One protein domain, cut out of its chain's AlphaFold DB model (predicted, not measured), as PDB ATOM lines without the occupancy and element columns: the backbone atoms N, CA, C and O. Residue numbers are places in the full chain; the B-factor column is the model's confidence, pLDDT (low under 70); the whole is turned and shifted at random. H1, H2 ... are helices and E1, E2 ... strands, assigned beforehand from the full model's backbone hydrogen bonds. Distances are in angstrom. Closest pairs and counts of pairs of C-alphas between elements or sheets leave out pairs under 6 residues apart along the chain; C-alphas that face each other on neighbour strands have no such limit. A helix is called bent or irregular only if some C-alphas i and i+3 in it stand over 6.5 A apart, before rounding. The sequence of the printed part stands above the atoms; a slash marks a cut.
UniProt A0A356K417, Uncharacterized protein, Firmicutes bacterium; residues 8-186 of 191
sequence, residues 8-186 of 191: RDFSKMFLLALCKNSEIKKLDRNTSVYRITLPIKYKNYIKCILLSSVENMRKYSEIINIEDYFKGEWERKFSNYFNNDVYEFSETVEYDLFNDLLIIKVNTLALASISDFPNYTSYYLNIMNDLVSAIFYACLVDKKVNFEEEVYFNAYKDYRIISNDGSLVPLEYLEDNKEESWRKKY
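This is residues 8 to 186 of the 191 residues of an uncharacterized protein of Firmicutes bacterium (UniProt A0A356K417). A strongly twisted sheet of four strands has helix H1 across one face, with H5 and H7 on either side of H1 and the short H6 beside the strands on that same face. At one end of this core sit H2, H3 and H4, and beyond them H8 and then H9, which touches no helix, make the far end of a long outline, opposite the hairpin of E1 and E2. The printed part has 179 residues, with nine named helices and four named strands in the order H1 E1 E2 H2 H3 H4 H5 E3 E4 H6 H7 H8 H9; the class is mixed, helices and strands. The sheet's order is E1, E2, E4, E3, all antiparallel. The whole is compact by its radius of gyration of the C-alphas, 18.3 A, yet elongated, spanning 62 by 39 by 26 A.

Begin with the sheet: E1 is residues 23 to 26, 9.8 A long, and E2 is residues 32 to 39, 22.5 A long. Its other two strands are E3, residues 90 to 96, 16.4 A long, and E4, residues 101 to 107, 19.4 A long. Find C-alpha 8 at (38.948, -7.857, -3.606); from there H1 runs through residues 8 to 20, 18.5 A, to C-alpha 20 at (31.796, -12.724, -20.012). H5 is residues 73 to 89, 24.1 A, and H6 is residues 108 to 115. The longest helix, H7, takes residues 122 to 141 over 28.3 A. H2 is residues 42 to 51, 14.2 A, H3 residues 54 to 60 and H4 residues 66 to 70. H8, residues 150 to 167, is 25.3 A long and irregular: C-alphas 164 and 167 are 7.4 A apart. The last helix, H9, is residues 179 to 185 and ends with C-alpha 185 at (75.909, -11.149, -14.582).

In the hairpin of E1 and E2, look at N 25 and O 33, 2.9 A apart and within hydrogen-bond range. E2 and E4 are antiparallel at 159 degrees, with N 38 and O 102 at 2.8 A. The hairpin of E3 and E4 has N 103 and O 94 at 2.8 A. H1 is on the sheet over E2 and E4, at a height of 11.6 A, and runs across the strands, at 69 degrees to E2 on the local plane. H6 is on the same face, at a height of 10.2 A, over none of the strands, but only just: 2 of its 8 C-alphas fall on E2 and 2 on E3. H5 only grazes the sheet with residues 84 to 89, and H7 with residues 132 to 139. H1 touches H5 at a steep tilt of 53 degrees, the same way; the closest C-alphas are those of Ser 11 and Phe 82, 5.1 A. H1 touches H6 too, with the C-alphas of Lys 12 and Ile 114 closest at 6.9 A. With residues 13 to 18 alone H1 touches H7, where the C-alphas of Ala 17 and Asn 129 come within 5.3 A. Moving outward, H2 and H7 touch about perpendicular, at 74 degrees, with the C-alphas of Tyr 45 and Ile 135 closest at 5.8 A. H2 and H3 touch only at the corner, the C-alphas of Leu 50 and Met 57 being closest at 5.2 A. H4 is close to H5 but not clearly touching, with the C-alphas of Asp 68 and Trp 74 closest at 5.1 A. H2 and H8 only just touch, with 3 pairs of C-alphas within 8 A, the closest being Leu 51 and Ala 155 at 5.6 A. H8 and H9 are apart. Each O i to N i+4 pair is within hydrogen-bond range in H1, H2, H3, H4, H5, H7 and H9; H6 has 2 of 4 and H8 11 of 14.

The two C-alphas farthest apart are those of Arg 29 and Lys 184, 63.3 A. The printed part has no cut, and its one long link is the 11 residues from H8 to H9. The mean pLDDT of the printed part is 71.6; look for values under 70 at residues 25 to 31, 52 to 53, 115 to 119 and 139 to 186.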
ATOM      1  N   ARG A   8      40.078  -6.927  -3.679       90.00
ATOM      2  CA  ARG A   8      38.948  -7.857  -3.606       90.00
ATOM      3  C   ARG A   8      37.915  -7.556  -4.689       90.00
ATOM      4  O   ARG A   8      37.437  -8.483  -5.338       90.00
ATOM      5  N   ASP A   9      37.608  -6.281  -4.912       89.69
ATOM      6  CA  ASP A   9      36.692  -5.862  -5.978       89.69
ATOM      7  C   ASP A   9      37.305  -6.142  -7.359       89.69
ATOM      8  O   ASP A   9      36.625  -6.673  -8.240       89.69
ATOM      9  N   PHE A  10      38.613  -5.903  -7.524       91.94
ATOM     10  CA  PHE A  10      39.362  -6.301  -8.719       91.94
ATOM     11  C   PHE A  10      39.227  -7.799  -8.990       91.94
ATOM     12  O   PHE A  10      38.933  -8.187 -10.117       91.94
ATOM     13  N   SER A  11      39.420  -8.637  -7.970       92.38
ATOM     14  CA  SER A  11      39.364 -10.096  -8.091       92.38
ATOM     15  C   SER A  11      38.026 -10.585  -8.651       92.38
ATOM     16  O   SER A  11      37.979 -11.311  -9.650       92.38
ATOM     17  N   LYS A  12      36.926 -10.104  -8.075       91.00
ATOM     18  CA  LYS A  12      35.574 -10.460  -8.513       91.00
ATOM     19  C   LYS A  12      35.236  -9.905  -9.889       91.00
ATOM     20  O   LYS A  12      34.654 -10.617 -10.708       91.00
ATOM     21  N   MET A  13      35.626  -8.663 -10.178       91.44
ATOM     22  CA  MET A  13      35.467  -8.093 -11.516       91.44
ATOM     23  C   MET A  13      36.269  -8.862 -12.565       91.44
ATOM     24  O   MET A  13      35.787  -9.048 -13.681       91.44
ATOM     25  N   PHE A  14      37.475  -9.312 -12.223       93.88
ATOM     26  CA  PHE A  14      38.314 -10.110 -13.108       93.88
ATOM     27  C   PHE A  14      37.642 -11.451 -13.418       93.88
ATOM     28  O   PHE A  14      37.518 -11.808 -14.587       93.88
ATOM     29  N   LEU A  15      37.098 -12.146 -12.412       91.81
ATOM     30  CA  LEU A  15      36.320 -13.373 -12.622       91.81
ATOM     31  C   LEU A  15      35.057 -13.129 -13.467       91.81
ATOM     32  O   LEU A  15      34.768 -13.904 -14.382       91.81
ATOM     33  N   LEU A  16      34.335 -12.034 -13.212       90.31
ATOM     34  CA  LEU A  16      33.164 -11.637 -13.998       90.31
ATOM     35  C   LEU A  16      33.533 -11.384 -15.466       90.31
ATOM     36  O   LEU A  16      32.841 -11.860 -16.369       90.31
ATOM     37  N   ALA A  17      34.626 -10.664 -15.711       91.62
ATOM     38  CA  ALA A  17      35.132 -10.395 -17.050       91.62
ATOM     39  C   ALA A  17      35.588 -11.684 -17.749       91.62
ATOM     40  O   ALA A  17      35.247 -11.890 -18.914       91.62
ATOM     41  N   LEU A  18      36.269 -12.596 -17.048       91.75
ATOM     42  CA  LEU A  18      36.624 -13.913 -17.585       91.75
ATOM     43  C   LEU A  18      35.386 -14.710 -18.006       91.75
ATOM     44  O   LEU A  18      35.368 -15.253 -19.109       91.75
ATOM     45  N   CYS A  19      34.335 -14.740 -17.179       87.56
ATOM     46  CA  CYS A  19      33.076 -15.400 -17.534       87.56
ATOM     47  C   CYS A  19      32.463 -14.785 -18.799       87.56
ATOM     48  O   CYS A  19      32.126 -15.507 -19.735       87.56
ATOM     49  N   LYS A  20      32.375 -13.448 -18.865       83.38
ATOM     50  CA  LYS A  20      31.796 -12.724 -20.012       83.38
ATOM     51  C   LYS A  20      32.574 -12.914 -21.316       83.38
ATOM     52  O   LYS A  20      31.967 -12.850 -22.380       83.38
ATOM     53  N   ASN A  21      33.881 -13.157 -21.231       80.50
ATOM     54  CA  ASN A  21      34.747 -13.428 -22.381       80.50
ATOM     55  C   ASN A  21      34.880 -14.930 -22.699       80.50
ATOM     56  O   ASN A  21      35.618 -15.297 -23.611       80.50
ATOM     57  N   SER A  22      34.196 -15.811 -21.962       79.38
ATOM     58  CA  SER A  22      34.271 -17.261 -22.156       79.38
ATOM     59  C   SER A  22      33.073 -17.822 -22.920       79.38
ATOM     60  O   SER A  22      31.980 -17.255 -22.927       79.38
ATOM     61  N   GLU A  23      33.269 -18.983 -23.545       70.12
ATOM     62  CA  GLU A  23      32.179 -19.727 -24.171       70.12
ATOM     63  C   GLU A  23      31.212 -20.286 -23.114       70.12
ATOM     64  O   GLU A  23      31.617 -20.949 -22.151       70.12
ATOM     65  N   ILE A  24      29.911 -20.087 -23.341       71.50
ATOM     66  CA  ILE A  24      28.854 -20.747 -22.567       71.50
ATOM     67  C   ILE A  24      28.695 -22.176 -23.086       71.50
ATOM     68  O   ILE A  24      28.344 -22.389 -24.249       71.50
ATOM     69  N   LYS A  25      28.888 -23.166 -22.211       65.19
ATOM     70  CA  LYS A  25      28.578 -24.572 -22.492       65.19
ATOM     71  C   LYS A  25      27.342 -24.995 -21.703       65.19
ATOM     72  O   LYS A  25      27.263 -24.798 -20.493       65.19
ATOM     73  N   LYS A  26      26.366 -25.592 -22.388       61.91
ATOM     74  CA  LYS A  26      25.216 -26.239 -21.740       61.91
ATOM     75  C   LYS A  26      25.645 -27.627 -21.268       61.91
ATOM     76  O   LYS A  26      26.110 -28.410 -22.093       61.91
ATOM     77  N   LEU A  27      25.513 -27.912 -19.973       55.94
ATOM     78  CA  LEU A  27      25.783 -29.244 -19.416       55.94
ATOM     79  C   LEU A  27      24.543 -30.142 -19.519       55.94
ATOM     80  O   LEU A  27      24.664 -31.311 -19.872       55.94
ATOM     81  N   ASP A  28      23.351 -29.588 -19.287       56.72
ATOM     82  CA  ASP A  28      22.064 -30.276 -19.431       56.72
ATOM     83  C   ASP A  28      20.920 -29.282 -19.754       56.72
ATOM     84  O   ASP A  28      21.163 -28.130 -20.126       56.72
ATOM     85  N   ARG A  29      19.651 -29.722 -19.667       53.72
ATOM     86  CA  ARG A  29      18.477 -28.882 -19.984       53.72
ATOM     87  C   ARG A  29      18.334 -27.657 -19.065       53.72
ATOM     88  O   ARG A  29      17.680 -26.708 -19.493       53.72
ATOM     89  N   ASN A  30      18.943 -27.657 -17.873       59.38
ATOM     90  CA  ASN A  30      18.700 -26.656 -16.825       59.38
ATOM     91  C   ASN A  30      19.967 -25.955 -16.302       59.38
ATOM     92  O   ASN A  30      19.847 -24.960 -15.589       59.38
ATOM     93  N   THR A  31      21.161 -26.417 -16.671       65.94
ATOM     94  CA  THR A  31      22.432 -25.926 -16.131       65.94
ATOM     95  C   THR A  31      23.366 -25.508 -17.261       65.94
ATOM     96  O   THR A  31      23.774 -26.299 -18.119       65.94
ATOM     97  N   SER A  32      23.684 -24.215 -17.274       77.75
ATOM     98  CA  SER A  32      24.666 -23.614 -18.174       77.75
ATOM     99  C   SER A  32      25.895 -23.213 -17.365       77.75
ATOM    100  O   SER A  32      25.774 -22.689 -16.257       77.75
ATOM    101  N   VAL A  33      27.077 -23.469 -17.914       84.25
ATOM    102  CA  VAL A  33      28.350 -23.100 -17.292       84.25
ATOM    103  C   VAL A  33      29.183 -22.259 -18.239       84.25
ATOM    104  O   VAL A  33      29.214 -22.487 -19.451       84.25
ATOM    105  N   TYR A  34      29.901 -21.305 -17.669       84.88
ATOM    106  CA  TYR A  34      31.007 -20.637 -18.332       84.88
ATOM    107  C   TYR A  34      32.232 -21.534 -18.236       84.88
ATOM    108  O   TYR A  34      32.646 -21.889 -17.130       84.88
ATOM    109  N   ARG A  35      32.806 -21.921 -19.381       87.81
ATOM    110  CA  ARG A  35      34.081 -22.648 -19.407       87.81
ATOM    111  C   ARG A  35      35.206 -21.669 -19.706       87.81
ATOM    112  O   ARG A  35      35.542 -21.426 -20.864       87.81
ATOM    113  N   ILE A  36      35.824 -21.158 -18.652       88.94
ATOM    114  CA  ILE A  36      36.986 -20.278 -18.745       88.94
ATOM    115  C   ILE A  36      38.227 -21.143 -18.964       88.94
ATOM    116  O   ILE A  36      38.416 -22.154 -18.292       88.94
ATOM    117  N   THR A  37      39.074 -20.750 -19.913       87.56
ATOM    118  CA  THR A  37      40.389 -21.364 -20.139       87.56
ATOM    119  C   THR A  37      41.441 -20.277 -20.000       87.56
ATOM    120  O   THR A  37      41.637 -19.504 -20.920       87.56
ATOM    121  N   LEU A  38      42.072 -20.175 -18.840       87.56
ATOM    122  CA  LEU A  38      43.019 -19.118 -18.501       87.56
ATOM    123  C   LEU A  38      44.434 -19.710 -18.457       87.56
ATOM    124  O   LEU A  38      44.622 -20.739 -17.824       87.56
ATOM    125  N   PRO A  39      45.457 -19.109 -19.068       83.38
ATOM    126  CA  PRO A  39      46.832 -19.559 -18.867       83.38
ATOM    127  C   PRO A  39      47.233 -19.507 -17.393       83.38
ATOM    128  O   PRO A  39      46.979 -18.505 -16.729       83.38
ATOM    129  N   ILE A  40      47.946 -20.516 -16.887       81.75
ATOM    130  CA  ILE A  40      48.397 -20.565 -15.479       81.75
ATOM    131  C   ILE A  40      49.261 -19.339 -15.128       81.75
ATOM    132  O   ILE A  40      49.221 -18.832 -14.007       81.75
ATOM    133  N   LYS A  41      49.986 -18.800 -16.114       79.44
ATOM    134  CA  LYS A  41      50.829 -17.599 -15.992       79.44
ATOM    135  C   LYS A  41      50.077 -16.270 -16.207       79.44
ATOM    136  O   LYS A  41      50.728 -15.250 -16.405       79.44
ATOM    137  N   TYR A  42      48.741 -16.228 -16.150       84.94
ATOM    138  CA  TYR A  42      47.924 -15.005 -16.333       84.94
ATOM    139  C   TYR A  42      48.409 -13.783 -15.537       84.94
ATOM    140  O   TYR A  42      48.368 -12.665 -16.045       84.94
ATOM    141  N   LYS A  43      48.941 -13.982 -14.327       83.62
ATOM    142  CA  LYS A  43      49.516 -12.903 -13.509       83.62
ATOM    143  C   LYS A  43      50.740 -12.248 -14.159       83.62
ATOM    144  O   LYS A  43      50.880 -11.028 -14.112       83.62
ATOM    145  N   ASN A  44      51.575 -13.040 -14.830       76.50
ATOM    146  CA  ASN A  44      52.716 -12.534 -15.591       76.50
ATOM    147  C   ASN A  44      52.237 -11.760 -16.822       76.50
ATOM    148  O   ASN A  44      52.809 -10.729 -17.152       76.50
ATOM    149  N   TYR A  45      51.150 -12.191 -17.465       81.06
ATOM    150  CA  TYR A  45      50.564 -11.433 -18.571       81.06
ATOM    151  C   TYR A  45      49.998 -10.085 -18.108       81.06
ATOM    152  O   TYR A  45      50.306  -9.075 -18.734       81.06
ATOM    153  N   ILE A  46      49.276 -10.033 -16.978       86.25
ATOM    154  CA  ILE A  46      48.821  -8.764 -16.371       86.25
ATOM    155  C   ILE A  46      50.012  -7.831 -16.147       86.25
ATOM    156  O   ILE A  46      49.953  -6.660 -16.517       86.25
ATOM    157  N   LYS A  47      51.112  -8.362 -15.598       77.81
ATOM    158  CA  LYS A  47      52.355  -7.611 -15.404       77.81
ATOM    159  C   LYS A  47      52.876  -7.006 -16.692       77.81
ATOM    160  O   LYS A  47      53.172  -5.819 -16.746       77.81
ATOM    161  N   CYS A  48      53.008  -7.827 -17.721       73.50
ATOM    162  CA  CYS A  48      53.639  -7.405 -18.959       73.50
ATOM    163  C   CYS A  48      52.772  -6.408 -19.719       73.50
ATOM    164  O   CYS A  48      53.292  -5.420 -20.218       73.50
ATOM    165  N   ILE A  49      51.456  -6.616 -19.733       80.75
ATOM    166  CA  ILE A  49      50.492  -5.686 -20.325       80.75
ATOM    167  C   ILE A  49      50.525  -4.344 -19.594       80.75
ATOM    168  O   ILE A  49      50.586  -3.300 -20.238       80.75
ATOM    169  N   LEU A  50      50.524  -4.362 -18.259       79.62
ATOM    170  CA  LEU A  50      50.600  -3.143 -17.460       79.62
ATOM    171  C   LEU A  50      51.867  -2.344 -17.786       79.62
ATOM    172  O   LEU A  50      51.804  -1.127 -17.913       79.62
ATOM    173  N   LEU A  51      52.999  -3.033 -17.928       72.75
ATOM    174  CA  LEU A  51      54.320  -2.427 -18.086       72.75
ATOM    175  C   LEU A  51      54.739  -2.197 -19.544       72.75
ATOM    176  O   LEU A  51      55.822  -1.669 -19.775       72.75
ATOM    177  N   SER A  52      53.922  -2.574 -20.530       69.56
ATOM    178  CA  SER A  52      54.315  -2.485 -21.943       69.56
ATOM    179  C   SER A  52      54.309  -1.060 -22.496       69.56
ATOM    180  O   SER A  52      54.909  -0.815 -23.538       69.56
ATOM    181  N   SER A  53      53.588  -0.131 -21.860       67.75
ATOM    182  CA  SER A  53      53.562   1.279 -22.258       67.75
ATOM    183  C   SER A  53      53.060   2.184 -21.131       67.75
ATOM    184  O   SER A  53      52.291   1.768 -20.262       67.75
ATOM    185  N   VAL A  54      53.430   3.467 -21.187       71.38
ATOM    186  CA  VAL A  54      52.879   4.510 -20.301       71.38
ATOM    187  C   VAL A  54      51.355   4.620 -20.444       71.38
ATOM    188  O   VAL A  54      50.659   4.879 -19.465       71.38
ATOM    189  N   GLU A  55      50.821   4.405 -21.649       78.56
ATOM    190  CA  GLU A  55      49.377   4.405 -21.897       78.56
ATOM    191  C   GLU A  55      48.674   3.281 -21.126       78.56
ATOM    192  O   GLU A  55      47.682   3.541 -20.444       78.56
ATOM    193  N   ASN A  56      49.230   2.067 -21.142       78.12
ATOM    194  CA  ASN A  56      48.695   0.939 -20.383       78.12
ATOM    195  C   ASN A  56      48.814   1.162 -18.876       78.12
ATOM    196  O   ASN A  56      47.850   0.912 -18.153       78.12
ATOM    197  N   MET A  57      49.943   1.694 -18.396       78.44
ATOM    198  CA  MET A  57      50.087   2.053 -16.982       78.44
ATOM    199  C   MET A  57      49.012   3.056 -16.553       78.44
ATOM    200  O   MET A  57      48.353   2.840 -15.539       78.44
ATOM    201  N   ARG A  58      48.774   4.113 -17.342       80.12
ATOM    202  CA  ARG A  58      47.714   5.099 -17.071       80.12
ATOM    203  C   ARG A  58      46.337   4.441 -17.066       80.12
ATOM    204  O   ARG A  58      45.611   4.575 -16.086       80.12
ATOM    205  N   LYS A  59      46.009   3.684 -18.112       85.88
ATOM    206  CA  LYS A  59      44.712   3.017 -18.278       85.88
ATOM    207  C   LYS A  59      44.410   2.028 -17.154       85.88
ATOM    208  O   LYS A  59      43.337   2.083 -16.564       85.88
ATOM    209  N   TYR A  60      45.338   1.128 -16.843       88.81
ATOM    210  CA  TYR A  60      45.105   0.076 -15.855       88.81
ATOM    211  C   TYR A  60      45.328   0.548 -14.415       88.81
ATOM    212  O   TYR A  60      44.824  -0.105 -13.504       88.81
ATOM    213  N   SER A  61      45.969   1.704 -14.186       86.25
ATOM    214  CA  SER A  61      46.021   2.326 -12.850       86.25
ATOM    215  C   SER A  61      44.646   2.724 -12.293       86.25
ATOM    216  O   SER A  61      44.486   2.874 -11.083       86.25
ATOM    217  N   GLU A  62      43.630   2.824 -13.158       89.25
ATOM    218  CA  GLU A  62      42.228   3.011 -12.766       89.25
ATOM    219  C   GLU A  62      41.676   1.819 -11.969       89.25
ATOM    220  O   GLU A  62      40.801   1.991 -11.122       89.25
ATOM    221  N   ILE A  63      42.193   0.610 -12.216       91.12
ATOM    222  CA  ILE A  63      41.726  -0.635 -11.581       91.12
ATOM    223  C   ILE A  63      42.814  -1.349 -10.763       91.12
ATOM    224  O   ILE A  63      42.490  -2.172  -9.912       91.12
ATOM    225  N   ILE A  64      44.094  -1.026 -10.958       89.12
ATOM    226  CA  ILE A  64      45.231  -1.594 -10.222       89.12
ATOM    227  C   ILE A  64      45.938  -0.477  -9.460       89.12
ATOM    228  O   ILE A  64      46.425   0.482 -10.053       89.12
ATOM    229  N   ASN A  65      46.078  -0.636  -8.143       84.38
ATOM    230  CA  ASN A  65      46.981   0.211  -7.374       84.38
ATOM    231  C   ASN A  65      48.433  -0.093  -7.775       84.38
ATOM    232  O   ASN A  65      49.008  -1.096  -7.355       84.38
ATOM    233  N   ILE A  66      49.018   0.787  -8.586       75.62
ATOM    234  CA  ILE A  66      50.371   0.629  -9.131       75.62
ATOM    235  C   ILE A  66      51.443   0.632  -8.032       75.62
ATOM    236  O   ILE A  66      52.446  -0.069  -8.146       75.62
ATOM    237  N   GLU A  67      51.230   1.363  -6.936       73.19
ATOM    238  CA  GLU A  67      52.182   1.407  -5.825       73.19
ATOM    239  C   GLU A  67      52.219   0.066  -5.074       73.19
ATOM    240  O   GLU A  67      53.287  -0.527  -4.903       73.19
ATOM    241  N   ASP A  68      51.049  -0.463  -4.700       73.12
ATOM    242  CA  ASP A  68      50.925  -1.800  -4.100       73.12
ATOM    243  C   ASP A  68      51.425  -2.891  -5.060       73.12
ATOM    244  O   ASP A  68      51.947  -3.924  -4.625       73.12
ATOM    245  N   TYR A  69      51.264  -2.671  -6.368       73.50
ATOM    246  CA  TYR A  69      51.737  -3.566  -7.415       73.50
ATOM    247  C   TYR A  69      53.261  -3.681  -7.430       73.50
ATOM    248  O   TYR A  69      53.790  -4.792  -7.351       73.50
ATOM    249  N   PHE A  70      53.983  -2.558  -7.451       70.00
ATOM    250  CA  PHE A  70      55.449  -2.567  -7.423       70.00
ATOM    251  C   PHE A  70      56.024  -3.081  -6.099       70.00
ATOM    252  O   PHE A  70      57.088  -3.698  -6.100       70.00
ATOM    253  N   LYS A  71      55.301  -2.916  -4.986       70.12
ATOM    254  CA  LYS A  71      55.656  -3.516  -3.686       70.12
ATOM    255  C   LYS A  71      55.411  -5.033  -3.624       70.12
ATOM    256  O   LYS A  71      55.737  -5.663  -2.623       70.12
ATOM    257  N   GLY A  72      54.809  -5.631  -4.658       71.25
ATOM    258  CA  GLY A  72      54.431  -7.050  -4.696       71.25
ATOM    259  C   GLY A  72      53.236  -7.409  -3.801       71.25
ATOM    260  O   GLY A  72      52.769  -8.550  -3.803       71.25
ATOM    261  N   GLU A  73      52.697  -6.446  -3.051       77.75
ATOM    262  CA  GLU A  73      51.556  -6.666  -2.169       77.75
ATOM    263  C   GLU A  73      50.274  -6.934  -2.946       77.75
ATOM    264  O   GLU A  73      49.478  -7.785  -2.537       77.75
ATOM    265  N   TRP A  74      50.082  -6.226  -4.060       86.19
ATOM    266  CA  TRP A  74      48.892  -6.369  -4.888       86.19
ATOM    267  C   TRP A  74      48.774  -7.786  -5.449       86.19
ATOM    268  O   TRP A  74      47.728  -8.407  -5.296       86.19
ATOM    269  N   GLU A  75      49.850  -8.344  -6.020       83.25
ATOM    270  CA  GLU A  75      49.815  -9.687  -6.621       83.25
ATOM    271  C   GLU A  75      49.502 -10.761  -5.573       83.25
ATOM    272  O   GLU A  75      48.721 -11.686  -5.828       83.25
ATOM    273  N   ARG A  76      50.073 -10.620  -4.370       83.81
ATOM    274  CA  ARG A  76      49.806 -11.519  -3.243       83.81
ATOM    275  C   ARG A  76      48.343 -11.445  -2.807       83.81
ATOM    276  O   ARG A  76      47.700 -12.486  -2.671       83.81
ATOM    277  N   LYS A  77      47.810 -10.233  -2.599       91.06
ATOM    278  CA  LYS A  77      46.402 -10.009  -2.222       91.06
ATOM    279  C   LYS A  77      45.465 -10.548  -3.309       91.06
ATOM    280  O   LYS A  77      44.554 -11.307  -2.996       91.06
ATOM    281  N   PHE A  78      45.738 -10.232  -4.574       93.12
ATOM    282  CA  PHE A  78      44.950 -10.679  -5.719       93.12
ATOM    283  C   PHE A  78      44.929 -12.200  -5.834       93.12
ATOM    284  O   PHE A  78      43.855 -12.771  -5.946       93.12
ATOM    285  N   SER A  79      46.081 -12.869  -5.729       89.88
ATOM    286  CA  SER A  79      46.143 -14.337  -5.796       89.88
ATOM    287  C   SER A  79      45.273 -14.988  -4.715       89.88
ATOM    288  O   SER A  79      44.554 -15.943  -4.993       89.88
ATOM    289  N   ASN A  80      45.298 -14.447  -3.494       92.56
ATOM    290  CA  ASN A  80      44.481 -14.956  -2.396       92.56
ATOM    291  C   ASN A  80      42.983 -14.741  -2.640       92.56
ATOM    292  O   ASN A  80      42.207 -15.684  -2.502       92.56
ATOM    293  N   TYR A  81      42.572 -13.523  -3.008       94.00
ATOM    294  CA  TYR A  81      41.161 -13.236  -3.277       94.00
ATOM    295  C   TYR A  81      40.643 -14.017  -4.480       94.00
ATOM    296  O   TYR A  81      39.585 -14.623  -4.382       94.00
ATOM    297  N   PHE A  82      41.418 -14.093  -5.561       93.44
ATOM    298  CA  PHE A  82      40.996 -14.764  -6.783       93.44
ATOM    299  C   PHE A  82      40.873 -16.266  -6.597       93.44
ATOM    300  O   PHE A  82      39.899 -16.847  -7.057       93.44
ATOM    301  N   ASN A  83      41.796 -16.895  -5.867       90.31
ATOM    302  CA  ASN A  83      41.645 -18.305  -5.525       90.31
ATOM    303  C   ASN A  83      40.368 -18.539  -4.712       90.31
ATOM    304  O   ASN A  83      39.624 -19.464  -5.020       90.31
ATOM    305  N   ASN A  84      40.086 -17.692  -3.717       91.38
ATOM    306  CA  ASN A  84      38.870 -17.814  -2.913       91.38
ATOM    307  C   ASN A  84      37.604 -17.605  -3.750       91.38
ATOM    308  O   ASN A  84      36.694 -18.418  -3.651       91.38
ATOM    309  N   ASP A  85      37.566 -16.578  -4.602       90.38
ATOM    310  CA  ASP A  85      36.431 -16.317  -5.492       90.38
ATOM    311  C   ASP A  85      36.241 -17.485  -6.480       90.38
ATOM    312  O   ASP A  85      35.127 -17.953  -6.696       90.38
ATOM    313  N   VAL A  86      37.324 -18.025  -7.046       89.06
ATOM    314  CA  VAL A  86      37.250 -19.214  -7.906       89.06
ATOM    315  C   VAL A  86      36.687 -20.402  -7.130       89.06
ATOM    316  O   VAL A  86      35.768 -21.041  -7.626       89.06
ATOM    317  N   TYR A  87      37.160 -20.693  -5.918       86.75
ATOM    318  CA  TYR A  87      36.600 -21.781  -5.106       86.75
ATOM    319  C   TYR A  87      35.138 -21.546  -4.706       86.75
ATOM    320  O   TYR A  87      34.376 -22.504  -4.628       86.75
ATOM    321  N   GLU A  88      34.745 -20.297  -4.458       87.56
ATOM    322  CA  GLU A  88      33.379 -19.934  -4.074       87.56
ATOM    323  C   GLU A  88      32.395 -20.089  -5.241       87.56
ATOM    324  O   GLU A  88      31.285 -20.585  -5.053       87.56
ATOM    325  N   PHE A  89      32.794 -19.681  -6.451       86.81
ATOM    326  CA  PHE A  89      31.879 -19.566  -7.592       86.81
ATOM    327  C   PHE A  89      32.044 -20.659  -8.656       86.81
ATOM    328  O   PHE A  89      31.191 -20.783  -9.542       86.81
ATOM    329  N   SER A  90      33.119 -21.448  -8.612       85.38
ATOM    330  CA  SER A  90      33.332 -22.538  -9.566       85.38
ATOM    331  C   SER A  90      32.707 -23.852  -9.108       85.38
ATOM    332  O   SER A  90      32.689 -24.206  -7.936       85.38
ATOM    333  N   GLU A  91      32.211 -24.606 -10.082       85.00
ATOM    334  CA  GLU A  91      31.819 -26.001  -9.908       85.00
ATOM    335  C   GLU A  91      33.046 -26.917  -9.973       85.00
ATOM    336  O   GLU A  91      33.157 -27.884  -9.226       85.00
ATOM    337  N   THR A  92      33.982 -26.610 -10.881       86.06
ATOM    338  CA  THR A  92      35.237 -27.356 -11.032       86.06
ATOM    339  C   THR A  92      36.390 -26.433 -11.411       86.06
ATOM    340  O   THR A  92      36.212 -25.470 -12.166       86.06
ATOM    341  N   VAL A  93      37.579 -26.787 -10.922       88.44
ATOM    342  CA  VAL A  93      38.868 -26.183 -11.271       88.44
ATOM    343  C   VAL A  93      39.804 -27.306 -11.706       88.44
ATOM    344  O   VAL A  93      40.043 -28.244 -10.949       88.44
ATOM    345  N   GLU A  94      40.316 -27.226 -12.927       89.00
ATOM    346  CA  GLU A  94      41.195 -28.230 -13.526       89.00
ATOM    347  C   GLU A  94      42.489 -27.565 -14.009       89.00
ATOM    348  O   GLU A  94      42.464 -26.478 -14.588       89.00
ATOM    349  N   TYR A  95      43.622 -28.233 -13.798       84.38
ATOM    350  CA  TYR A  95      44.927 -27.784 -14.280       84.38
ATOM    351  C   TYR A  95      45.383 -28.695 -15.419       84.38
ATOM    352  O   TYR A  95      45.706 -29.863 -15.200       84.38
ATOM    353  N   ASP A  96      45.434 -28.153 -16.630       80.69
ATOM    354  CA  ASP A  96      46.057 -28.797 -17.782       80.69
ATOM    355  C   ASP A  96      47.525 -28.368 -17.840       80.69
ATOM    356  O   ASP A  96      47.897 -27.385 -18.484       80.69
ATOM    357  N   LEU A  97      48.360 -29.109 -17.109       79.31
ATOM    358  CA  LEU A  97      49.801 -28.865 -17.019       79.31
ATOM    359  C   LEU A  97      50.528 -29.091 -18.351       79.31
ATOM    360  O   LEU A  97      51.630 -28.584 -18.526       79.31
ATOM    361  N   PHE A  98      49.946 -29.853 -19.282       76.56
ATOM    362  CA  PHE A  98      50.558 -30.084 -20.590       76.56
ATOM    363  C   PHE A  98      50.456 -28.837 -21.473       76.56
ATOM    364  O   PHE A  98      51.390 -28.519 -22.206       76.56
ATOM    365  N   ASN A  99      49.334 -28.120 -21.382       76.62
ATOM    366  CA  ASN A  99      49.094 -26.894 -22.142       76.62
ATOM    367  C   ASN A  99      49.323 -25.602 -21.334       76.62
ATOM    368  O   ASN A  99      49.077 -24.518 -21.861       76.62
ATOM    369  N   ASP A 100      49.771 -25.697 -20.079       78.56
ATOM    370  CA  ASP A 100      49.901 -24.576 -19.137       78.56
ATOM    371  C   ASP A 100      48.582 -23.798 -18.913       78.56
ATOM    372  O   ASP A 100      48.567 -22.563 -18.817       78.56
ATOM    373  N   LEU A 101      47.451 -24.508 -18.808       83.69
ATOM    374  CA  LEU A 101      46.114 -23.914 -18.678       83.69
ATOM    375  C   LEU A 101      45.443 -24.241 -17.339       83.69
ATOM    376  O   LEU A 101      45.500 -25.352 -16.822       83.69
ATOM    377  N   LEU A 102      44.736 -23.248 -16.819       86.69
ATOM    378  CA  LEU A 102      43.751 -23.326 -15.756       86.69
ATOM    379  C   LEU A 102      42.359 -23.301 -16.397       86.69
ATOM    380  O   LEU A 102      41.971 -22.326 -17.043       86.69
ATOM    381  N   ILE A 103      41.599 -24.371 -16.221       88.69
ATOM    382  CA  ILE A 103      40.231 -24.489 -16.717       88.69
ATOM    383  C   ILE A 103      39.291 -24.330 -15.525       88.69
ATOM    384  O   ILE A 103      39.355 -25.096 -14.568       88.69
ATOM    385  N   ILE A 104      38.405 -23.341 -15.592       90.06
ATOM    386  CA  ILE A 104      37.440 -23.038 -14.530       90.06
ATOM    387  C   ILE A 104      36.042 -23.191 -15.118       90.06
ATOM    388  O   ILE A 104      35.738 -22.594 -16.157       90.06
ATOM    389  N   LYS A 105      35.182 -23.979 -14.467       89.88
ATOM    390  CA  LYS A 105      33.755 -24.046 -14.807       89.88
ATOM    391  C   LYS A 105      32.958 -23.283 -13.765       89.88
ATOM    392  O   LYS A 105      32.940 -23.681 -12.607       89.88
ATOM    393  N   VAL A 106      32.307 -22.200 -14.177       86.94
ATOM    394  CA  VAL A 106      31.494 -21.346 -13.299       86.94
ATOM    395  C   VAL A 106      30.027 -21.522 -13.660       86.94
ATOM    396  O   VAL A 106      29.653 -21.373 -14.825       86.94
ATOM    397  N   ASN A 107      29.186 -21.827 -12.672       82.50
ATOM    398  CA  ASN A 107      27.744 -21.928 -12.881       82.50
ATOM    399  C   ASN A 107      27.162 -20.540 -13.191       82.50
ATOM    400  O   ASN A 107      27.443 -19.572 -12.484       82.50
ATOM    401  N   THR A 108      26.324 -20.422 -14.225       80.81
ATOM    402  CA  THR A 108      25.725 -19.130 -14.606       80.81
ATOM    403  C   THR A 108      24.900 -18.493 -13.481       80.81
ATOM    404  O   THR A 108      24.829 -17.271 -13.407       80.81
ATOM    405  N   LEU A 109      24.305 -19.292 -12.588       81.38
ATOM    406  CA  LEU A 109      23.567 -18.800 -11.417       81.38
ATOM    407  C   LEU A 109      24.501 -18.200 -10.357       81.38
ATOM    408  O   LEU A 109      24.161 -17.188  -9.750       81.38
ATOM    409  N   ALA A 110      25.687 -18.784 -10.173       76.88
ATOM    410  CA  ALA A 110      26.713 -18.257  -9.273       76.88
ATOM    411  C   ALA A 110      27.315 -16.943  -9.802       76.88
ATOM    412  O   ALA A 110      27.744 -16.105  -9.022       76.88
ATOM    413  N   LEU A 111      27.301 -16.717 -11.120       75.31
ATOM    414  CA  LEU A 111      27.725 -15.441 -11.701       75.31
ATOM    415  C   LEU A 111      26.743 -14.297 -11.409       75.31
ATOM    416  O   LEU A 111      27.177 -13.159 -11.246       75.31
ATOM    417  N   ALA A 112      25.437 -14.582 -11.350       73.81
ATOM    418  CA  ALA A 112      24.418 -13.557 -11.111       73.81
ATOM    419  C   ALA A 112      24.643 -12.837  -9.769       73.81
ATOM    420  O   ALA A 112      24.570 -11.611  -9.700       73.81
ATOM    421  N   SER A 113      25.045 -13.578  -8.731       74.44
ATOM    422  CA  SER A 113      25.389 -12.994  -7.431       74.44
ATOM    423  C   SER A 113      26.683 -12.175  -7.460       74.44
ATOM    424  O   SER A 113      26.819 -11.233  -6.683       74.44
ATOM    425  N   ILE A 114      27.621 -12.475  -8.369       74.12
ATOM    426  CA  ILE A 114      28.800 -11.632  -8.611       74.12
ATOM    427  C   ILE A 114      28.374 -10.330  -9.298       74.12
ATOM    428  O   ILE A 114      28.860  -9.266  -8.930       74.12
ATOM    429  N   SER A 115      27.473 -10.367 -10.283       67.19
ATOM    430  CA  SER A 115      27.057  -9.153 -11.003       67.19
ATOM    431  C   SER A 115      26.264  -8.149 -10.163       67.19
ATOM    432  O   SER A 115      26.274  -6.970 -10.503       67.19
ATOM    433  N   ASP A 116      25.639  -8.590  -9.072       66.50
ATOM    434  CA  ASP A 116      24.832  -7.739  -8.186       66.50
ATOM    435  C   ASP A 116      25.669  -6.926  -7.176       66.50
ATOM    436  O   ASP A 116      25.120  -6.171  -6.368       66.50
ATOM    437  N   PHE A 117      27.003  -7.043  -7.197       67.00
ATOM    438  CA  PHE A 117      27.861  -6.254  -6.311       67.00
ATOM    439  C   PHE A 117      27.827  -4.758  -6.691       67.00
ATOM    440  O   PHE A 117      28.171  -4.390  -7.816       67.00
ATOM    441  N   PRO A 118      27.489  -3.859  -5.745       59.06
ATOM    442  CA  PRO A 118      27.199  -2.448  -6.029       59.06
ATOM    443  C   PRO A 118      28.416  -1.620  -6.475       59.06
ATOM    444  O   PRO A 118      28.253  -0.491  -6.930       59.06
ATOM    445  N   ASN A 119      29.632  -2.164  -6.364       67.75
ATOM    446  CA  ASN A 119      30.872  -1.435  -6.636       67.75
ATOM    447  C   ASN A 119      31.306  -1.479  -8.114       67.75
ATOM    448  O   ASN A 119      32.291  -0.835  -8.482       67.75
ATOM    449  N   TYR A 120      30.606  -2.216  -8.983       74.31
ATOM    450  CA  TYR A 120      31.031  -2.397 -10.374       74.31
ATOM    451  C   TYR A 120      30.370  -1.381 -11.299       74.31
ATOM    452  O   TYR A 120      29.265  -1.579 -11.803       74.31
ATOM    453  N   THR A 121      31.071  -0.285 -11.574       78.06
ATOM    454  CA  THR A 121      30.631   0.650 -12.612       78.06
ATOM    455  C   THR A 121      30.918   0.078 -14.003       78.06
ATOM    456  O   THR A 121      31.919  -0.612 -14.222       78.06
ATOM    457  N   SER A 122      30.079   0.423 -14.985       83.56
ATOM    458  CA  SER A 122      30.320   0.087 -16.398       83.56
ATOM    459  C   SER A 122      31.690   0.580 -16.880       83.56
ATOM    460  O   SER A 122      32.315  -0.053 -17.724       83.56
ATOM    461  N   TYR A 123      32.177   1.686 -16.309       88.69
ATOM    462  CA  TYR A 123      33.500   2.237 -16.577       88.69
ATOM    463  C   TYR A 123      34.622   1.265 -16.184       88.69
ATOM    464  O   TYR A 123      35.398   0.853 -17.048       88.69
ATOM    465  N   TYR A 124      34.675   0.827 -14.921       89.56
ATOM    466  CA  TYR A 124      35.727  -0.087 -14.463       89.56
ATOM    467  C   TYR A 124      35.626  -1.465 -15.123       89.56
ATOM    468  O   TYR A 124      36.646  -2.070 -15.458       89.56
ATOM    469  N   LEU A 125      34.406  -1.944 -15.379       88.12
ATOM    470  CA  LEU A 125      34.202  -3.215 -16.069       88.12
ATOM    471  C   LEU A 125      34.719  -3.182 -17.517       88.12
ATOM    472  O   LEU A 125      35.257  -4.182 -17.988       88.12
ATOM    473  N   ASN A 126      34.607  -2.051 -18.216       91.19
ATOM    474  CA  ASN A 126      35.163  -1.907 -19.562       91.19
ATOM    475  C   ASN A 126      36.694  -1.992 -19.558       91.19
ATOM    476  O   ASN A 126      37.261  -2.700 -20.388       91.19
ATOM    477  N   ILE A 127      37.357  -1.339 -18.598       93.38
ATOM    478  CA  ILE A 127      38.819  -1.422 -18.438       93.38
ATOM    479  C   ILE A 127      39.242  -2.860 -18.100       93.38
ATOM    480  O   ILE A 127      40.233  -3.360 -18.627       93.38
ATOM    481  N   MET A 128      38.462  -3.560 -17.272       94.19
ATOM    482  CA  MET A 128      38.721  -4.958 -16.922       94.19
ATOM    483  C   MET A 128      38.550  -5.915 -18.112       94.19
ATOM    484  O   MET A 128      39.388  -6.786 -18.330       94.19
ATOM    485  N   ASN A 129      37.484  -5.760 -18.903       92.44
ATOM    486  CA  ASN A 129      37.262  -6.574 -20.104       92.44
ATOM    487  C   ASN A 129      38.377  -6.384 -21.134       92.44
ATOM    488  O   ASN A 129      38.794  -7.344 -21.782       92.44
ATOM    489  N   ASP A 130      38.868  -5.156 -21.265       93.50
ATOM    490  CA  ASP A 130      40.014  -4.840 -22.105       93.50
ATOM    491  C   ASP A 130      41.291  -5.539 -21.614       93.50
ATOM    492  O   ASP A 130      41.953  -6.209 -22.404       93.50
ATOM    493  N   LEU A 131      41.579  -5.488 -20.306       93.44
ATOM    494  CA  LEU A 131      42.708  -6.211 -19.710       93.44
ATOM    495  C   LEU A 131      42.612  -7.724 -19.957       93.44
ATOM    496  O   LEU A 131      43.584  -8.348 -20.376       93.44
ATOM    497  N   VAL A 132      41.438  -8.322 -19.730       93.19
ATOM    498  CA  VAL A 132      41.203  -9.755 -19.970       93.19
ATOM    499  C   VAL A 132      41.415 -10.105 -21.444       93.19
ATOM    500  O   VAL A 132      42.105 -11.076 -21.751       93.19
ATOM    501  N   SER A 133      40.889  -9.292 -22.359       89.25
ATOM    502  CA  SER A 133      41.076  -9.482 -23.802       89.25
ATOM    503  C   SER A 133      42.551  -9.406 -24.197       89.25
ATOM    504  O   SER A 133      43.024 -10.238 -24.971       89.25
ATOM    505  N   ALA A 134      43.302  -8.462 -23.623       86.31
ATOM    506  CA  ALA A 134      44.736  -8.324 -23.846       86.31
ATOM    507  C   ALA A 134      45.525  -9.541 -23.331       86.31
ATOM    508  O   ALA A 134      46.446  -9.991 -24.011       86.31
ATOM    509  N   ILE A 135      45.137 -10.127 -22.189       87.25
ATOM    510  CA  ILE A 135      45.728 -11.384 -21.692       87.25
ATOM    511  C   ILE A 135      45.513 -12.497 -22.715       87.25
ATOM    512  O   ILE A 135      46.474 -13.144 -23.124       87.25
ATOM    513  N   PHE A 136      44.276 -12.703 -23.172       80.19
ATOM    514  CA  PHE A 136      43.969 -13.739 -24.160       80.19
ATOM    515  C   PHE A 136      44.711 -13.528 -25.480       80.19
ATOM    516  O   PHE A 136      45.260 -14.480 -26.034       80.19
ATOM    517  N   TYR A 137      44.783 -12.285 -25.956       78.06
ATOM    518  CA  TYR A 137      45.529 -11.936 -27.158       78.06
ATOM    519  C   TYR A 137      47.024 -12.241 -27.013       78.06
ATOM    520  O   TYR A 137      47.590 -12.921 -27.869       78.06
ATOM    521  N   ALA A 138      47.648 -11.822 -25.906       71.25
ATOM    522  CA  ALA A 138      49.055 -12.109 -25.628       71.25
ATOM    523  C   ALA A 138      49.340 -13.620 -25.631       71.25
ATOM    524  O   ALA A 138      50.358 -14.064 -26.154       71.25
ATOM    525  N   CYS A 139      48.399 -14.424 -25.134       66.38
ATOM    526  CA  CYS A 139      48.527 -15.880 -25.105       66.38
ATOM    527  C   CYS A 139      48.359 -16.541 -26.478       66.38
ATOM    528  O   CYS A 139      48.960 -17.585 -26.734       66.38
ATOM    529  N   LEU A 140      47.533 -15.965 -27.355       62.62
ATOM    530  CA  LEU A 140      47.335 -16.457 -28.721       62.62
ATOM    531  C   LEU A 140      48.529 -16.136 -29.619       62.62
ATOM    532  O   LEU A 140      48.946 -16.983 -30.409       62.62
ATOM    533  N   VAL A 141      49.049 -14.913 -29.509       58.22
ATOM    534  CA  VAL A 141      50.136 -14.422 -30.362       58.22
ATOM    535  C   VAL A 141      51.473 -15.018 -29.953       58.22
ATOM    536  O   VAL A 141      52.309 -15.265 -30.821       58.22
ATOM    537  N   ASP A 142      51.671 -15.308 -28.668       52.88
ATOM    538  CA  ASP A 142      52.987 -15.680 -28.188       52.88
ATOM    539  C   ASP A 142      52.943 -16.861 -27.202       52.88
ATOM    540  O   ASP A 142      52.944 -16.729 -25.979       52.88
ATOM    541  N   LYS A 143      52.957 -18.078 -27.769       46.69
ATOM    542  CA  LYS A 143      53.167 -19.342 -27.031       46.69
ATOM    543  C   LYS A 143      54.570 -19.453 -26.406       46.69
ATOM    544  O   LYS A 143      54.881 -20.474 -25.795       46.69
ATOM    545  N   LYS A 144      55.443 -18.462 -26.615       41.31
ATOM    546  CA  LYS A 144      56.864 -18.482 -26.259       41.31
ATOM    547  C   LYS A 144      57.307 -17.221 -25.532       41.31
ATOM    548  O   LYS A 144      58.503 -16.926 -25.548       41.31
ATOM    549  N   VAL A 145      56.416 -16.512 -24.838       45.09
ATOM    550  CA  VAL A 145      56.914 -15.431 -23.993       45.09
ATOM    551  C   VAL A 145      57.660 -15.997 -22.795       45.09
ATOM    552  O   VAL A 145      57.107 -16.282 -21.731       45.09
ATOM    553  N   ASN A 146      58.970 -16.124 -22.975       43.28
ATOM    554  CA  ASN A 146      59.949 -15.991 -21.915       43.28
ATOM    555  C   ASN A 146      59.893 -14.530 -21.443       43.28
ATOM    556  O   ASN A 146      60.744 -13.712 -21.771       43.28
ATOM    557  N   PHE A 147      58.825 -14.193 -20.717       50.44
ATOM    558  CA  PHE A 147      58.548 -12.872 -20.147       50.44
ATOM    559  C   PHE A 147      59.374 -12.623 -18.874       50.44
ATOM    560  O   PHE A 147      58.867 -12.162 -17.852       50.44
ATOM    561  N   GLU A 148      60.659 -12.949 -18.902       48.25
ATOM    562  CA  GLU A 148      61.559 -12.674 -17.791       48.25
ATOM    563  C   GLU A 148      62.751 -11.875 -18.321       48.25
ATOM    564  O   GLU A 148      63.328 -12.208 -19.345       48.25
ATOM    565  N   GLU A 149      63.080 -10.795 -17.608       42.59
ATOM    566  CA  GLU A 149      64.236  -9.897 -17.790       42.59
ATOM    567  C   GLU A 149      64.019  -8.620 -18.637       42.59
ATOM    568  O   GLU A 149      64.195  -7.529 -18.089       42.59
ATOM    569  N   GLU A 150      63.566  -8.667 -19.895       40.59
ATOM    570  CA  GLU A 150      63.566  -7.461 -20.766       40.59
ATOM    571  C   GLU A 150      62.464  -6.428 -20.419       40.59
ATOM    572  O   GLU A 150      62.697  -5.216 -20.407       40.59
ATOM    573  N   VAL A 151      61.277  -6.900 -20.012       46.53
ATOM    574  CA  VAL A 151      60.160  -6.043 -19.553       46.53
ATOM    575  C   VAL A 151      60.496  -5.325 -18.240       46.53
ATOM    576  O   VAL A 151      60.087  -4.184 -18.032       46.53
ATOM    577  N   TYR A 152      61.279  -5.958 -17.360       44.25
ATOM    578  CA  TYR A 152      61.674  -5.368 -16.077       44.25
ATOM    579  C   TYR A 152      62.616  -4.171 -16.249       44.25
ATOM    580  O   TYR A 152      62.515  -3.201 -15.498       44.25
ATOM    581  N   PHE A 153      63.513  -4.217 -17.239       42.50
ATOM    582  CA  PHE A 153      64.474  -3.141 -17.487       42.50
ATOM    583  C   PHE A 153      63.807  -1.887 -18.075       42.50
ATOM    584  O   PHE A 153      64.108  -0.768 -17.654       42.50
ATOM    585  N   ASN A 154      62.852  -2.066 -18.992       44.88
ATOM    586  CA  ASN A 154      62.118  -0.950 -19.597       44.88
ATOM    587  C   ASN A 154      61.104  -0.331 -18.622       44.88
ATOM    588  O   ASN A 154      61.050   0.891 -18.498       44.88
ATOM    589  N   ALA A 155      60.416  -1.152 -17.820       47.91
ATOM    590  CA  ALA A 155      59.505  -0.678 -16.775       47.91
ATOM    591  C   ALA A 155      60.178   0.258 -15.755       47.91
ATOM    592  O   ALA A 155      59.566   1.226 -15.306       47.91
ATOM    593  N   TYR A 156      61.443  -0.001 -15.403       48.06
ATOM    594  CA  TYR A 156      62.209   0.848 -14.486       48.06
ATOM    595  C   TYR A 156      62.572   2.207 -15.105       48.06
ATOM    596  O   TYR A 156      62.468   3.237 -14.436       48.06
ATOM    597  N   LYS A 157      62.952   2.239 -16.392       46.84
ATOM    598  CA  LYS A 157      63.213   3.494 -17.120       46.84
ATOM    599  C   LYS A 157      61.943   4.330 -17.279       46.84
ATOM    600  O   LYS A 157      61.983   5.531 -17.011       46.84
ATOM    601  N   ASP A 158      60.829   3.702 -17.635       47.72
ATOM    602  CA  ASP A 158      59.562   4.393 -17.887       47.72
ATOM    603  C   ASP A 158      58.896   4.885 -16.593       47.72
ATOM    604  O   ASP A 158      58.372   6.000 -16.552       47.72
ATOM    605  N   TYR A 159      59.007   4.132 -15.491       46.75
ATOM    606  CA  TYR A 159      58.602   4.601 -14.160       46.75
ATOM    607  C   TYR A 159      59.384   5.853 -13.736       46.75
ATOM    608  O   TYR A 159      58.793   6.796 -13.212       46.75
ATOM    609  N   ARG A 160      60.691   5.912 -14.033       47.91
ATOM    610  CA  ARG A 160      61.540   7.077 -13.733       47.91
ATOM    611  C   ARG A 160      61.153   8.320 -14.545       47.91
ATOM    612  O   ARG A 160      61.281   9.441 -14.055       47.91
ATOM    613  N   ILE A 161      60.672   8.133 -15.776       49.44
ATOM    614  CA  ILE A 161      60.143   9.217 -16.622       49.44
ATOM    615  C   ILE A 161      58.856   9.787 -16.011       49.44
ATOM    616  O   ILE A 161      58.699  11.004 -15.957       49.44
ATOM    617  N   ILE A 162      57.972   8.931 -15.490       43.38
ATOM    618  CA  ILE A 162      56.725   9.360 -14.837       43.38
ATOM    619  C   ILE A 162      57.004   9.991 -13.457       43.38
ATOM    620  O   ILE A 162      56.366  10.981 -13.100       43.38
ATOM    621  N   SER A 163      57.979   9.488 -12.690       44.06
ATOM    622  CA  SER A 163      58.330  10.050 -11.376       44.06
ATOM    623  C   SER A 163      59.023  11.413 -11.451       44.06
ATOM    624  O   SER A 163      58.846  12.240 -10.561       44.06
ATOM    625  N   ASN A 164      59.774  11.684 -12.521       44.22
ATOM    626  CA  ASN A 164      60.474  12.960 -12.704       44.22
ATOM    627  C   ASN A 164      59.563  14.128 -13.143       44.22
ATOM    628  O   ASN A 164      59.989  15.276 -13.060       44.22
ATOM    629  N   ASP A 165      58.310  13.870 -13.539       46.41
ATOM    630  CA  ASP A 165      57.256  14.883 -13.787       46.41
ATOM    631  C   ASP A 165      56.617  15.400 -12.470       46.41
ATOM    632  O   ASP A 165      55.569  16.036 -12.446       46.41
ATOM    633  N   GLY A 166      57.200  15.071 -11.311       39.19
ATOM    634  CA  GLY A 166      56.693  15.505 -10.002       39.19
ATOM    635  C   GLY A 166      55.349  14.882  -9.602       39.19
ATOM    636  O   GLY A 166      54.766  15.273  -8.591       39.19
ATOM    637  N   SER A 167      54.857  13.896 -10.360       41.09
ATOM    638  CA  SER A 167      53.585  13.212 -10.101       41.09
ATOM    639  C   SER A 167      53.719  11.953  -9.231       41.09
ATOM    640  O   SER A 167      52.700  11.424  -8.776       41.09
ATOM    641  N   LEU A 168      54.947  11.493  -8.940       38.59
ATOM    642  CA  LEU A 168      55.226  10.353  -8.058       38.59
ATOM    643  C   LEU A 168      56.476  10.598  -7.203       38.59
ATOM    644  O   LEU A 168      57.505  11.046  -7.699       38.59
ATOM    645  N   VAL A 169      56.384  10.251  -5.917       35.12
ATOM    646  CA  VAL A 169      57.521  10.221  -4.987       35.12
ATOM    647  C   VAL A 169      58.425   9.034  -5.358       35.12
ATOM    648  O   VAL A 169      57.893   7.939  -5.569       35.12
ATOM    649  N   PRO A 170      59.759   9.199  -5.444       35.44
ATOM    650  CA  PRO A 170      60.668   8.093  -5.721       35.44
ATOM    651  C   PRO A 170      60.582   7.041  -4.612       35.44
ATOM    652  O   PRO A 170      60.666   7.365  -3.429       35.44
ATOM    653  N   LEU A 171      60.433   5.771  -4.984       35.03
ATOM    654  CA  LEU A 171      60.626   4.662  -4.055       35.03
ATOM    655  C   LEU A 171      62.119   4.568  -3.708       35.03
ATOM    656  O   LEU A 171      62.889   3.966  -4.451       35.03
ATOM    657  N   GLU A 172      62.503   5.075  -2.540       35.75
ATOM    658  CA  GLU A 172      63.800   4.827  -1.872       35.75
ATOM    659  C   GLU A 172      64.015   3.339  -1.483       35.75
ATOM    660  O   GLU A 172      64.869   3.009  -0.675       35.75
ATOM    661  N   TYR A 173      63.252   2.395  -2.048       39.09
ATOM    662  CA  TYR A 173      63.246   0.979  -1.643       39.09
ATOM    663  C   TYR A 173      63.763   0.004  -2.710       39.09
ATOM    664  O   TYR A 173      63.506  -1.199  -2.648       39.09
ATOM    665  N   LEU A 174      64.546   0.502  -3.666       39.78
ATOM    666  CA  LEU A 174      65.419  -0.324  -4.510       39.78
ATOM    667  C   LEU A 174      66.900   0.026  -4.308       39.78
ATOM    668  O   LEU A 174      67.701  -0.134  -5.227       39.78
ATOM    669  N   GLU A 175      67.282   0.478  -3.111       37.69
ATOM    670  CA  GLU A 175      68.694   0.671  -2.789       37.69
ATOM    671  C   GLU A 175      69.439  -0.681  -2.699       37.69
ATOM    672  O   GLU A 175      69.174  -1.557  -1.870       37.69
ATOM    673  N   ASP A 176      70.365  -0.820  -3.652       39.31
ATOM    674  CA  ASP A 176      71.770  -1.191  -3.446       39.31
ATOM    675  C   ASP A 176      72.293  -2.603  -3.699       39.31
ATOM    676  O   ASP A 176      73.495  -2.796  -3.565       39.31
ATOM    677  N   ASN A 177      71.523  -3.590  -4.176       41.34
ATOM    678  CA  ASN A 177      72.158  -4.901  -4.458       41.34
ATOM    679  C   ASN A 177      71.689  -5.699  -5.676       41.34
ATOM    680  O   ASN A 177      72.154  -6.822  -5.888       41.34
ATOM    681  N   LYS A 178      70.813  -5.154  -6.527       43.56
ATOM    682  CA  LYS A 178      70.399  -5.859  -7.754       43.56
ATOM    683  C   LYS A 178      70.868  -5.189  -9.033       43.56
ATOM    684  O   LYS A 178      71.313  -5.902  -9.917       43.56
ATOM    685  N   GLU A 179      70.906  -3.867  -9.143       40.53
ATOM    686  CA  GLU A 179      71.328  -3.253 -10.410       40.53
ATOM    687  C   GLU A 179      72.764  -3.650 -10.806       40.53
ATOM    688  O   GLU A 179      73.012  -4.094 -11.928       40.53
ATOM    689  N   GLU A 180      73.708  -3.600  -9.864       39.91
ATOM    690  CA  GLU A 180      75.115  -3.901 -10.139       39.91
ATOM    691  C   GLU A 180      75.392  -5.406 -10.293       39.91
ATOM    692  O   GLU A 180      76.169  -5.821 -11.157       39.91
ATOM    693  N   SER A 181      74.686  -6.249  -9.529       40.53
ATOM    694  CA  SER A 181      74.718  -7.706  -9.704       40.53
ATOM    695  C   SER A 181      74.158  -8.130 -11.066       40.53
ATOM    696  O   SER A 181      74.624  -9.122 -11.625       40.53
ATOM    697  N   TRP A 182      73.177  -7.402 -11.603       38.16
ATOM    698  CA  TRP A 182      72.556  -7.706 -12.891       38.16
ATOM    699  C   TRP A 182      73.418  -7.192 -14.053       38.16
ATOM    700  O   TRP A 182      73.656  -7.944 -14.996       38.16
ATOM    701  N   ARG A 183      74.016  -5.995 -13.933       39.19
ATOM    702  CA  ARG A 183      75.030  -5.473 -14.878       39.19
ATOM    703  C   ARG A 183      76.292  -6.342 -14.961       39.19
ATOM    704  O   ARG A 183      76.899  -6.435 -16.021       39.19
ATOM    705  N   LYS A 184      76.714  -6.974 -13.857       39.69
ATOM    706  CA  LYS A 184      77.864  -7.903 -13.848       39.69
ATOM    707  C   LYS A 184      77.531  -9.281 -14.415       39.69
ATOM    708  O   LYS A 184      78.378  -9.876 -15.078       39.69
ATOM    709  N   LYS A 185      76.334  -9.810 -14.136       35.50
ATOM    710  CA  LYS A 185      75.909 -11.149 -14.582       35.50
ATOM    711  C   LYS A 185      75.645 -11.197 -16.088       35.50
ATOM    712  O   LYS A 185      75.982 -12.185 -16.735       35.50
ATOM    713  N   TYR A 186      75.102 -10.120 -16.642       35.06
ATOM    714  CA  TYR A 186      74.855  -9.974 -18.068       35.06
ATOM    715  C   TYR A 186      75.806  -8.904 -18.572       35.06
ATOM    716  O   TYR A 186      75.620  -7.725 -18.299       35.06
TER     717      TYR A 186